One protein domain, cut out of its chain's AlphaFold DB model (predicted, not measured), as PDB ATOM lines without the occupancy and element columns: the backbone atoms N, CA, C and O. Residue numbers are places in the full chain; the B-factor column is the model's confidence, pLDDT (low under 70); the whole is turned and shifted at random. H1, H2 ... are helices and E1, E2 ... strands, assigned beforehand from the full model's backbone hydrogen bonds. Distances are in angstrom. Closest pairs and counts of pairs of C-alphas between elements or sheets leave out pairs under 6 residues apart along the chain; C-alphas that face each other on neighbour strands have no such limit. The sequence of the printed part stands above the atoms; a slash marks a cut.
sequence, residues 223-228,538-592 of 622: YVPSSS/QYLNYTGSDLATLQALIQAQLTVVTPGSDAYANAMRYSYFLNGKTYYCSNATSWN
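This is residues 223 to 228 and 538 to 592 of the 622 residues of an uncharacterized protein of Candidatus Cryosericum hinesii (UniProt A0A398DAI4). A long two-stranded hairpin, E3 and E4, makes the middle of this small domain, with a shorter pair of strands, E1 and E2, beside E4. The unnamed stretch 552 to 565 runs past the other side of the hairpin, where residues 559 to 560 pair with E3, and the short helices H1 and H2 sit on opposite sides of the whole. The 61 printed residues hold E1, E2, H1, H2, E3 and E4 in that order, and under half are in named elements; the class is mixed, and both two-stranded sheets, E1 - E2 and E3 - E4, are antiparallel. The whole is compact and rounded, with a radius of gyration of the C-alphas of 11.2 A and spans of 28 by 27 by 20 A.

Begin at the hairpin of E3, residues 572 to 578, and E4, residues 581 to 586, antiparallel at 153 degrees; N 576 and O 583 are 2.9 A apart, within hydrogen-bond range. Residues 559 to 560 pair antiparallel with 574 to 575 of E3. Look next at E1, residues 223 to 226: its closest C-alpha pair with E4 is Tyr 223 and Tyr 584, 5.0 A. E2, residues 538 to 541, is antiparallel to E1 at 138 degrees, with N 226 and O 538 at 2.8 A, within hydrogen-bond range. H2, residues 566 to 569, comes closest to E3 at the C-alphas of Ala 567 and Arg 573, 7.2 A. H1, residues 547 to 551, is only just apart from E3, closest C-alphas 8.2 A. In H1 every O i to N i+4 pair is within hydrogen-bond range; H2 is too short for one.

Find C-alpha 572 at (12.723, 121.899, 3.051); E3 runs 16.9 A to C-alpha 578 at (16.071, 120.048, -13.438). E4 is also 16.9 A, E2 9.6 A and E1 9.0 A.

Residues 229 to 537 are not printed; C-alphas 228 and 538 are 7.2 A apart across the cut. H1 to H2 is a long link of 14 residues. pLDDT is under 70 for 15 residues, among them 225 to 228 and 587 to 592.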
ATOM      1  N   TYR A 223      13.432 115.354  -2.598       85.81
ATOM      2  CA  TYR A 223      11.987 115.311  -2.539       85.81
ATOM      3  C   TYR A 223      11.378 116.008  -3.743       85.81
ATOM      4  O   TYR A 223      11.908 116.998  -4.251       85.81
ATOM      5  N   VAL A 224      10.231 115.511  -4.180       82.56
ATOM      6  CA  VAL A 224       9.409 116.160  -5.200       82.56
ATOM      7  C   VAL A 224       8.036 116.463  -4.617       82.56
ATOM      8  O   VAL A 224       7.510 115.631  -3.872       82.56
ATOM      9  N   PRO A 225       7.447 117.629  -4.932       68.62
ATOM     10  CA  PRO A 225       6.076 117.907  -4.554       68.62
ATOM     11  C   PRO A 225       5.176 116.893  -5.264       68.62
ATOM     12  O   PRO A 225       5.263 116.699  -6.478       68.62
ATOM     13  N   SER A 226       4.348 116.212  -4.487       59.31
ATOM     14  CA  SER A 226       3.332 115.290  -4.964       59.31
ATOM     15  C   SER A 226       1.968 115.885  -4.635       59.31
ATOM     16  O   SER A 226       1.670 116.159  -3.471       59.31
ATOM     17  N   SER A 227       1.140 116.068  -5.661       47.31
ATOM     18  CA  SER A 227      -0.288 116.338  -5.526       47.31
ATOM     19  C   SER A 227      -1.020 115.009  -5.351       47.31
ATOM     20  O   SER A 227      -1.688 114.509  -6.249       47.31
ATOM     21  N   SER A 228      -0.838 114.383  -4.204       42.38
ATOM     22  CA  SER A 228      -1.779 113.384  -3.715       42.38
ATOM     23  C   SER A 228      -2.370 114.052  -2.508       42.38
ATOM     24  O   SER A 228      -1.574 114.356  -1.624       42.38
ATOM     25  N   GLN A 538       2.801 117.352  -0.310       56.81
ATOM     26  CA  GLN A 538       3.580 116.254   0.232       56.81
ATOM     27  C   GLN A 538       4.896 116.203  -0.525       56.81
ATOM     28  O   GLN A 538       4.929 116.059  -1.746       56.81
ATOM     29  N   TYR A 539       5.992 116.330   0.209       70.81
ATOM     30  CA  TYR A 539       7.334 116.153  -0.321       70.81
ATOM     31  C   TYR A 539       7.676 114.670  -0.206       70.81
ATOM     32  O   TYR A 539       7.945 114.171   0.886       70.81
ATOM     33  N   LEU A 540       7.617 113.946  -1.324       75.00
ATOM     34  CA  LEU A 540       7.930 112.515  -1.368       75.00
ATOM     35  C   LEU A 540       9.384 112.302  -1.767       75.00
ATOM     36  O   LEU A 540       9.859 112.963  -2.690       75.00
ATOM     37  N   ASN A 541      10.054 111.347  -1.115       82.44
ATOM     38  CA  ASN A 541      11.396 110.916  -1.503       82.44
ATOM     39  C   ASN A 541      11.419 110.529  -2.989       82.44
ATOM     40  O   ASN A 541      10.641 109.691  -3.445       82.44
ATOM     41  N   TYR A 542      12.331 111.137  -3.735       81.69
ATOM     42  CA  TYR A 542      12.526 110.911  -5.153       81.69
ATOM     43  C   TYR A 542      13.574 109.820  -5.381       81.69
ATOM     44  O   TYR A 542      14.698 109.910  -4.892       81.69
ATOM     45  N   THR A 543      13.213 108.805  -6.164       84.44
ATOM     46  CA  THR A 543      14.071 107.654  -6.504       84.44
ATOM     47  C   THR A 543      14.210 107.445  -8.019       84.44
ATOM     48  O   THR A 543      14.570 106.361  -8.471       84.44
ATOM     49  N   GLY A 544      13.887 108.469  -8.819       87.06
ATOM     50  CA  GLY A 544      13.877 108.385 -10.282       87.06
ATOM     51  C   GLY A 544      15.254 108.538 -10.937       87.06
ATOM     52  O   GLY A 544      16.278 108.678 -10.271       87.06
ATOM     53  N   SER A 545      15.265 108.539 -12.274       87.50
ATOM     54  CA  SER A 545      16.481 108.589 -13.104       87.50
ATOM     55  C   SER A 545      17.369 109.807 -12.855       87.50
ATOM     56  O   SER A 545      18.578 109.722 -13.055       87.50
ATOM     57  N   ASP A 546      16.796 110.919 -12.390       85.06
ATOM     58  CA  ASP A 546      17.543 112.159 -12.154       85.06
ATOM     59  C   ASP A 546      18.338 112.132 -10.830       85.06
ATOM     60  O   ASP A 546      19.128 113.038 -10.565       85.06
ATOM     61  N   LEU A 547      18.162 111.103  -9.985       84.31
ATOM     62  CA  LEU A 547      18.732 111.056  -8.633       84.31
ATOM     63  C   LEU A 547      20.265 111.142  -8.638       84.31
ATOM     64  O   LEU A 547      20.834 111.844  -7.806       84.31
ATOM     65  N   ALA A 548      20.927 110.494  -9.601       80.44
ATOM     66  CA  ALA A 548      22.385 110.537  -9.725       80.44
ATOM     67  C   ALA A 548      22.905 111.961  -9.993       80.44
ATOM     68  O   ALA A 548      23.921 112.368  -9.433       80.44
ATOM     69  N   THR A 549      22.191 112.741 -10.810       84.38
ATOM     70  CA  THR A 549      22.517 114.150 -11.069       84.38
ATOM     71  C   THR A 549      22.288 114.999  -9.826       84.38
ATOM     72  O   THR A 549      23.141 115.807  -9.472       84.38
ATOM     73  N   LEU A 550      21.166 114.791  -9.134       84.25
ATOM     74  CA  LEU A 550      20.810 115.534  -7.925       84.25
ATOM     75  C   LEU A 550      21.800 115.284  -6.772       84.25
ATOM     76  O   LEU A 550      22.206 116.222  -6.091       84.25
ATOM     77  N   GLN A 551      22.256 114.043  -6.585       81.12
ATOM     78  CA  GLN A 551      23.235 113.675  -5.551       81.12
ATOM     79  C   GLN A 551      24.652 114.212  -5.815       81.12
ATOM     80  O   GLN A 551      25.450 114.291  -4.881       81.12
ATOM     81  N   ALA A 552      24.963 114.604  -7.054       78.25
ATOM     82  CA  ALA A 552      26.250 115.189  -7.429       78.25
ATOM     83  C   ALA A 552      26.320 116.717  -7.225       78.25
ATOM     84  O   ALA A 552      27.389 117.304  -7.399       78.25
ATOM     85  N   LEU A 553      25.207 117.375  -6.876       81.12
ATOM     86  CA  LEU A 553      25.156 118.828  -6.696       81.12
ATOM     87  C   LEU A 553      25.906 119.280  -5.435       81.12
ATOM     88  O   LEU A 553      25.848 118.634  -4.386       81.12
ATOM     89  N   ILE A 554      26.556 120.441  -5.516       78.62
ATOM     90  CA  ILE A 554      27.136 121.144  -4.360       78.62
ATOM     91  C   ILE A 554      26.195 122.246  -3.866       78.62
ATOM     92  O   ILE A 554      25.408 122.792  -4.638       78.62
ATOM     93  N   GLN A 555      26.308 122.639  -2.593       77.50
ATOM     94  CA  GLN A 555      25.437 123.662  -1.991       77.50
ATOM     95  C   GLN A 555      25.393 124.982  -2.788       77.50
ATOM     96  O   GLN A 555      24.331 125.588  -2.900       77.50
ATOM     97  N   ALA A 556      26.511 125.403  -3.392       79.31
ATOM     98  CA  ALA A 556      26.585 126.622  -4.206       79.31
ATOM     99  C   ALA A 556      25.710 126.588  -5.479       79.31
ATOM    100  O   ALA A 556      25.468 127.629  -6.081       79.31
ATOM    101  N   GLN A 557      25.246 125.407  -5.897       84.88
ATOM    102  CA  GLN A 557      24.358 125.220  -7.047       84.88
ATOM    103  C   GLN A 557      22.871 125.198  -6.652       84.88
ATOM    104  O   GLN A 557      22.014 125.081  -7.526       84.88
ATOM    105  N   LEU A 558      22.553 125.285  -5.357       86.69
ATOM    106  CA  LEU A 558      21.188 125.204  -4.845       86.69
ATOM    107  C   LEU A 558      20.597 126.589  -4.571       86.69
ATOM    108  O   LEU A 558      21.298 127.524  -4.193       86.69
ATOM    109  N   THR A 559      19.273 126.701  -4.690       89.56
ATOM    110  CA  THR A 559      18.530 127.919  -4.338       89.56
ATOM    111  C   THR A 559      17.928 127.788  -2.943       89.56
ATOM    112  O   THR A 559      17.232 126.810  -2.659       89.56
ATOM    113  N   VAL A 560      18.170 128.772  -2.072       85.50
ATOM    114  CA  VAL A 560      17.601 128.816  -0.716       85.50
ATOM    115  C   VAL A 560      16.089 129.010  -0.789       85.50
ATOM    116  O   VAL A 560      15.596 129.908  -1.467       85.50
ATOM    117  N   VAL A 561      15.356 128.172  -0.065       81.56
ATOM    118  CA  VAL A 561      13.899 128.251   0.040       81.56
ATOM    119  C   VAL A 561      13.510 129.375   1.006       81.56
ATOM    120  O   VAL A 561      14.005 129.437   2.133       81.56
ATOM    121  N   THR A 562      12.598 130.254   0.586       83.88
ATOM    122  CA  THR A 562      12.163 131.416   1.376       83.88
ATOM    123  C   THR A 562      11.424 130.993   2.657       83.88
ATOM    124  O   THR A 562      10.517 130.159   2.564       83.88
ATOM    125  N   PRO A 563      11.722 131.604   3.826       68.62
ATOM    126  CA  PRO A 563      11.101 131.286   5.119       68.62
ATOM    127  C   PRO A 563       9.565 131.288   5.186       68.62
ATOM    128  O   PRO A 563       9.006 130.642   6.064       68.62
ATOM    129  N   GLY A 564       8.884 131.984   4.271       63.31
ATOM    130  CA  GLY A 564       7.417 132.038   4.196       63.31
ATOM    131  C   GLY A 564       6.763 131.022   3.252       63.31
ATOM    132  O   GLY A 564       5.556 131.076   3.067       63.31
ATOM    133  N   SER A 565       7.527 130.134   2.611       71.94
ATOM    134  CA  SER A 565       6.973 129.149   1.668       71.94
ATOM    135  C   SER A 565       6.536 127.848   2.355       71.94
ATOM    136  O   SER A 565       7.145 127.423   3.338       71.94
ATOM    137  N   ASP A 566       5.557 127.146   1.775       70.00
ATOM    138  CA  ASP A 566       5.111 125.818   2.237       70.00
ATOM    139  C   ASP A 566       6.269 124.810   2.323       70.00
ATOM    140  O   ASP A 566       6.335 123.982   3.231       70.00
ATOM    141  N   ALA A 567       7.223 124.894   1.392       71.38
ATOM    142  CA  ALA A 567       8.450 124.102   1.416       71.38
ATOM    143  C   ALA A 567       9.233 124.323   2.721       71.38
ATOM    144  O   ALA A 567       9.647 123.365   3.378       71.38
ATOM    145  N   TYR A 568       9.376 125.582   3.141       72.19
ATOM    146  CA  TYR A 568      10.081 125.939   4.367       72.19
ATOM    147  C   TYR A 568       9.374 125.441   5.629       72.19
ATOM    148  O   TYR A 568      10.040 124.952   6.551       72.19
ATOM    149  N   ALA A 569       8.042 125.519   5.661       68.25
ATOM    150  CA  ALA A 569       7.228 124.976   6.748       68.25
ATOM    151  C   ALA A 569       7.396 123.450   6.888       68.25
ATOM    152  O   ALA A 569       7.420 122.928   7.999       68.25
ATOM    153  N   ASN A 570       7.633 122.748   5.775       65.12
ATOM    154  CA  ASN A 570       7.898 121.306   5.724       65.12
ATOM    155  C   ASN A 570       9.385 120.936   5.889       65.12
ATOM    156  O   ASN A 570       9.825 119.879   5.443       65.12
ATOM    157  N   ALA A 571      10.183 121.810   6.511       77.00
ATOM    158  CA  ALA A 571      11.619 121.625   6.742       77.00
ATOM    159  C   ALA A 571      12.482 121.451   5.470       77.00
ATOM    160  O   ALA A 571      13.662 121.093   5.575       77.00
ATOM    161  N   MET A 572      11.945 121.764   4.285       83.38
ATOM    162  CA  MET A 572      12.723 121.899   3.051       83.38
ATOM    163  C   MET A 572      13.395 123.261   3.028       83.38
ATOM    164  O   MET A 572      12.839 124.268   3.471       83.38
ATOM    165  N   ARG A 573      14.646 123.296   2.592       83.19
ATOM    166  CA  ARG A 573      15.505 124.466   2.827       83.19
ATOM    167  C   ARG A 573      16.302 124.874   1.608       83.19
ATOM    168  O   ARG A 573      16.650 126.044   1.475       83.19
ATOM    169  N   TYR A 574      16.481 123.936   0.689       88.56
ATOM    170  CA  TYR A 574      17.069 124.178  -0.610       88.56
ATOM    171  C   TYR A 574      16.195 123.578  -1.710       88.56
ATOM    172  O   TYR A 574      15.430 122.637  -1.479       88.56
ATOM    173  N   SER A 575      16.320 124.145  -2.905       90.25
ATOM    174  CA  SER A 575      15.632 123.707  -4.114       90.25
ATOM    175  C   SER A 575      16.564 123.722  -5.327       90.25
ATOM    176  O   SER A 575      17.547 124.471  -5.360       90.25
ATOM    177  N   TYR A 576      16.258 122.885  -6.317       92.50
ATOM    178  CA  TYR A 576      16.970 122.802  -7.590       92.50
ATOM    179  C   TYR A 576      16.003 122.484  -8.735       92.50
ATOM    180  O   TYR A 576      15.132 121.629  -8.587       92.50
ATOM    181  N   PHE A 577      16.149 123.159  -9.876       88.94
ATOM    182  CA  PHE A 577      15.298 122.955 -11.050       88.94
ATOM    183  C   PHE A 577      16.036 122.138 -12.113       88.94
ATOM    184  O   PHE A 577      17.078 122.560 -12.610       88.94
ATOM    185  N   LEU A 578      15.485 120.980 -12.474       88.81
ATOM    186  CA  LEU A 578      16.071 120.048 -13.438       88.81
ATOM    187  C   LEU A 578      14.964 119.456 -14.314       88.81
ATOM    188  O   LEU A 578      13.935 119.024 -13.803       88.81
ATOM    189  N   ASN A 579      15.166 119.442 -15.635       87.12
ATOM    190  CA  ASN A 579      14.248 118.828 -16.607       87.12
ATOM    191  C   ASN A 579      12.772 119.263 -16.461       87.12
ATOM    192  O   ASN A 579      11.861 118.451 -16.599       87.12
ATOM    193  N   GLY A 580      12.518 120.544 -16.167       77.81
ATOM    194  CA  GLY A 580      11.153 121.060 -16.011       77.81
ATOM    195  C   GLY A 580      10.531 120.829 -14.629       77.81
ATOM    196  O   GLY A 580       9.366 121.166 -14.431       77.81
ATOM    197  N   LYS A 581      11.279 120.263 -13.673       81.56
ATOM    198  CA  LYS A 581      10.789 119.897 -12.341       81.56
ATOM    199  C   LYS A 581      11.633 120.528 -11.234       81.56
ATOM    200  O   LYS A 581      12.861 120.534 -11.305       81.56
ATOM    201  N   THR A 582      10.972 121.022 -10.188       88.00
ATOM    202  CA  THR A 582      11.640 121.496  -8.967       88.00
ATOM    203  C   THR A 582      11.785 120.354  -7.967       88.00
ATOM    204  O   THR A 582      10.804 119.715  -7.579       88.00
ATOM    205  N   TYR A 583      13.017 120.125  -7.537       88.69
ATOM    206  CA  TYR A 583      13.408 119.175  -6.508       88.69
ATOM    207  C   TYR A 583      13.770 119.932  -5.232       88.69
ATOM    208  O   TYR A 583      14.350 121.014  -5.293       88.69
ATOM    209  N   TYR A 584      13.441 119.366  -4.078       89.75
ATOM    210  CA  TYR A 584      13.659 119.967  -2.764       89.75
ATOM    211  C   TYR A 584      14.529 119.055  -1.913       89.75
ATOM    212  O   TYR A 584      14.456 117.835  -2.040       89.75
ATOM    213  N   CYS A 585      15.330 119.617  -1.017       85.56
ATOM    214  CA  CYS A 585      16.023 118.837   0.002       85.56
ATOM    215  C   CYS A 585      15.968 119.542   1.364       85.56
ATOM    216  O   CYS A 585      15.867 120.775   1.468       85.56
ATOM    217  N   SER A 586      15.952 118.734   2.424       74.69
ATOM    218  CA  SER A 586      15.883 119.208   3.805       74.69
ATOM    219  C   SER A 586      17.275 119.462   4.386       74.69
ATOM    220  O   SER A 586      18.285 118.962   3.896       74.69
ATOM    221  N   ASN A 587      17.326 120.246   5.466       60.25
ATOM    222  CA  ASN A 587      18.555 120.703   6.131       60.25
ATOM    223  C   ASN A 587      19.457 119.621   6.741       60.25
ATOM    224  O   ASN A 587      20.514 119.955   7.272       60.25
ATOM    225  N   ALA A 588      19.065 118.351   6.711       48.41
ATOM    226  CA  ALA A 588      19.907 117.264   7.185       48.41
ATOM    227  C   ALA A 588      20.638 116.637   5.996       48.41
ATOM    228  O   ALA A 588      20.405 115.487   5.633       48.41
ATOM    229  N   THR A 589      21.539 117.399   5.376       45.38
ATOM    230  CA  THR A 589      22.625 116.777   4.626       45.38
ATOM    231  C   THR A 589      23.371 115.872   5.603       45.38
ATOM    232  O   THR A 589      23.918 116.348   6.598       45.38
ATOM    233  N   SER A 590      23.408 114.565   5.354       43.19
ATOM    234  CA  SER A 590      24.532 113.766   5.830       43.19
ATOM    235  C   SER A 590      25.767 114.392   5.193       43.19
ATOM    236  O   SER A 590      25.950 114.285   3.981       43.19
ATOM    237  N   TRP A 591      26.531 115.146   5.987       42.22
ATOM    238  CA  TRP A 591      27.740 115.843   5.555       42.22
ATOM    239  C   TRP A 591      28.795 114.800   5.191       42.22
ATOM    240  O   TRP A 591      29.672 114.469   5.985       42.22
ATOM    241  N   ASN A 592      28.676 114.231   3.998       42.56
ATOM    242  CA  ASN A 592      29.763 113.511   3.372       42.56
ATOM    243  C   ASN A 592      30.693 114.596   2.838       42.56
ATOM    244  O   ASN A 592      30.377 115.277   1.866       42.56
TER     245      ASN A 592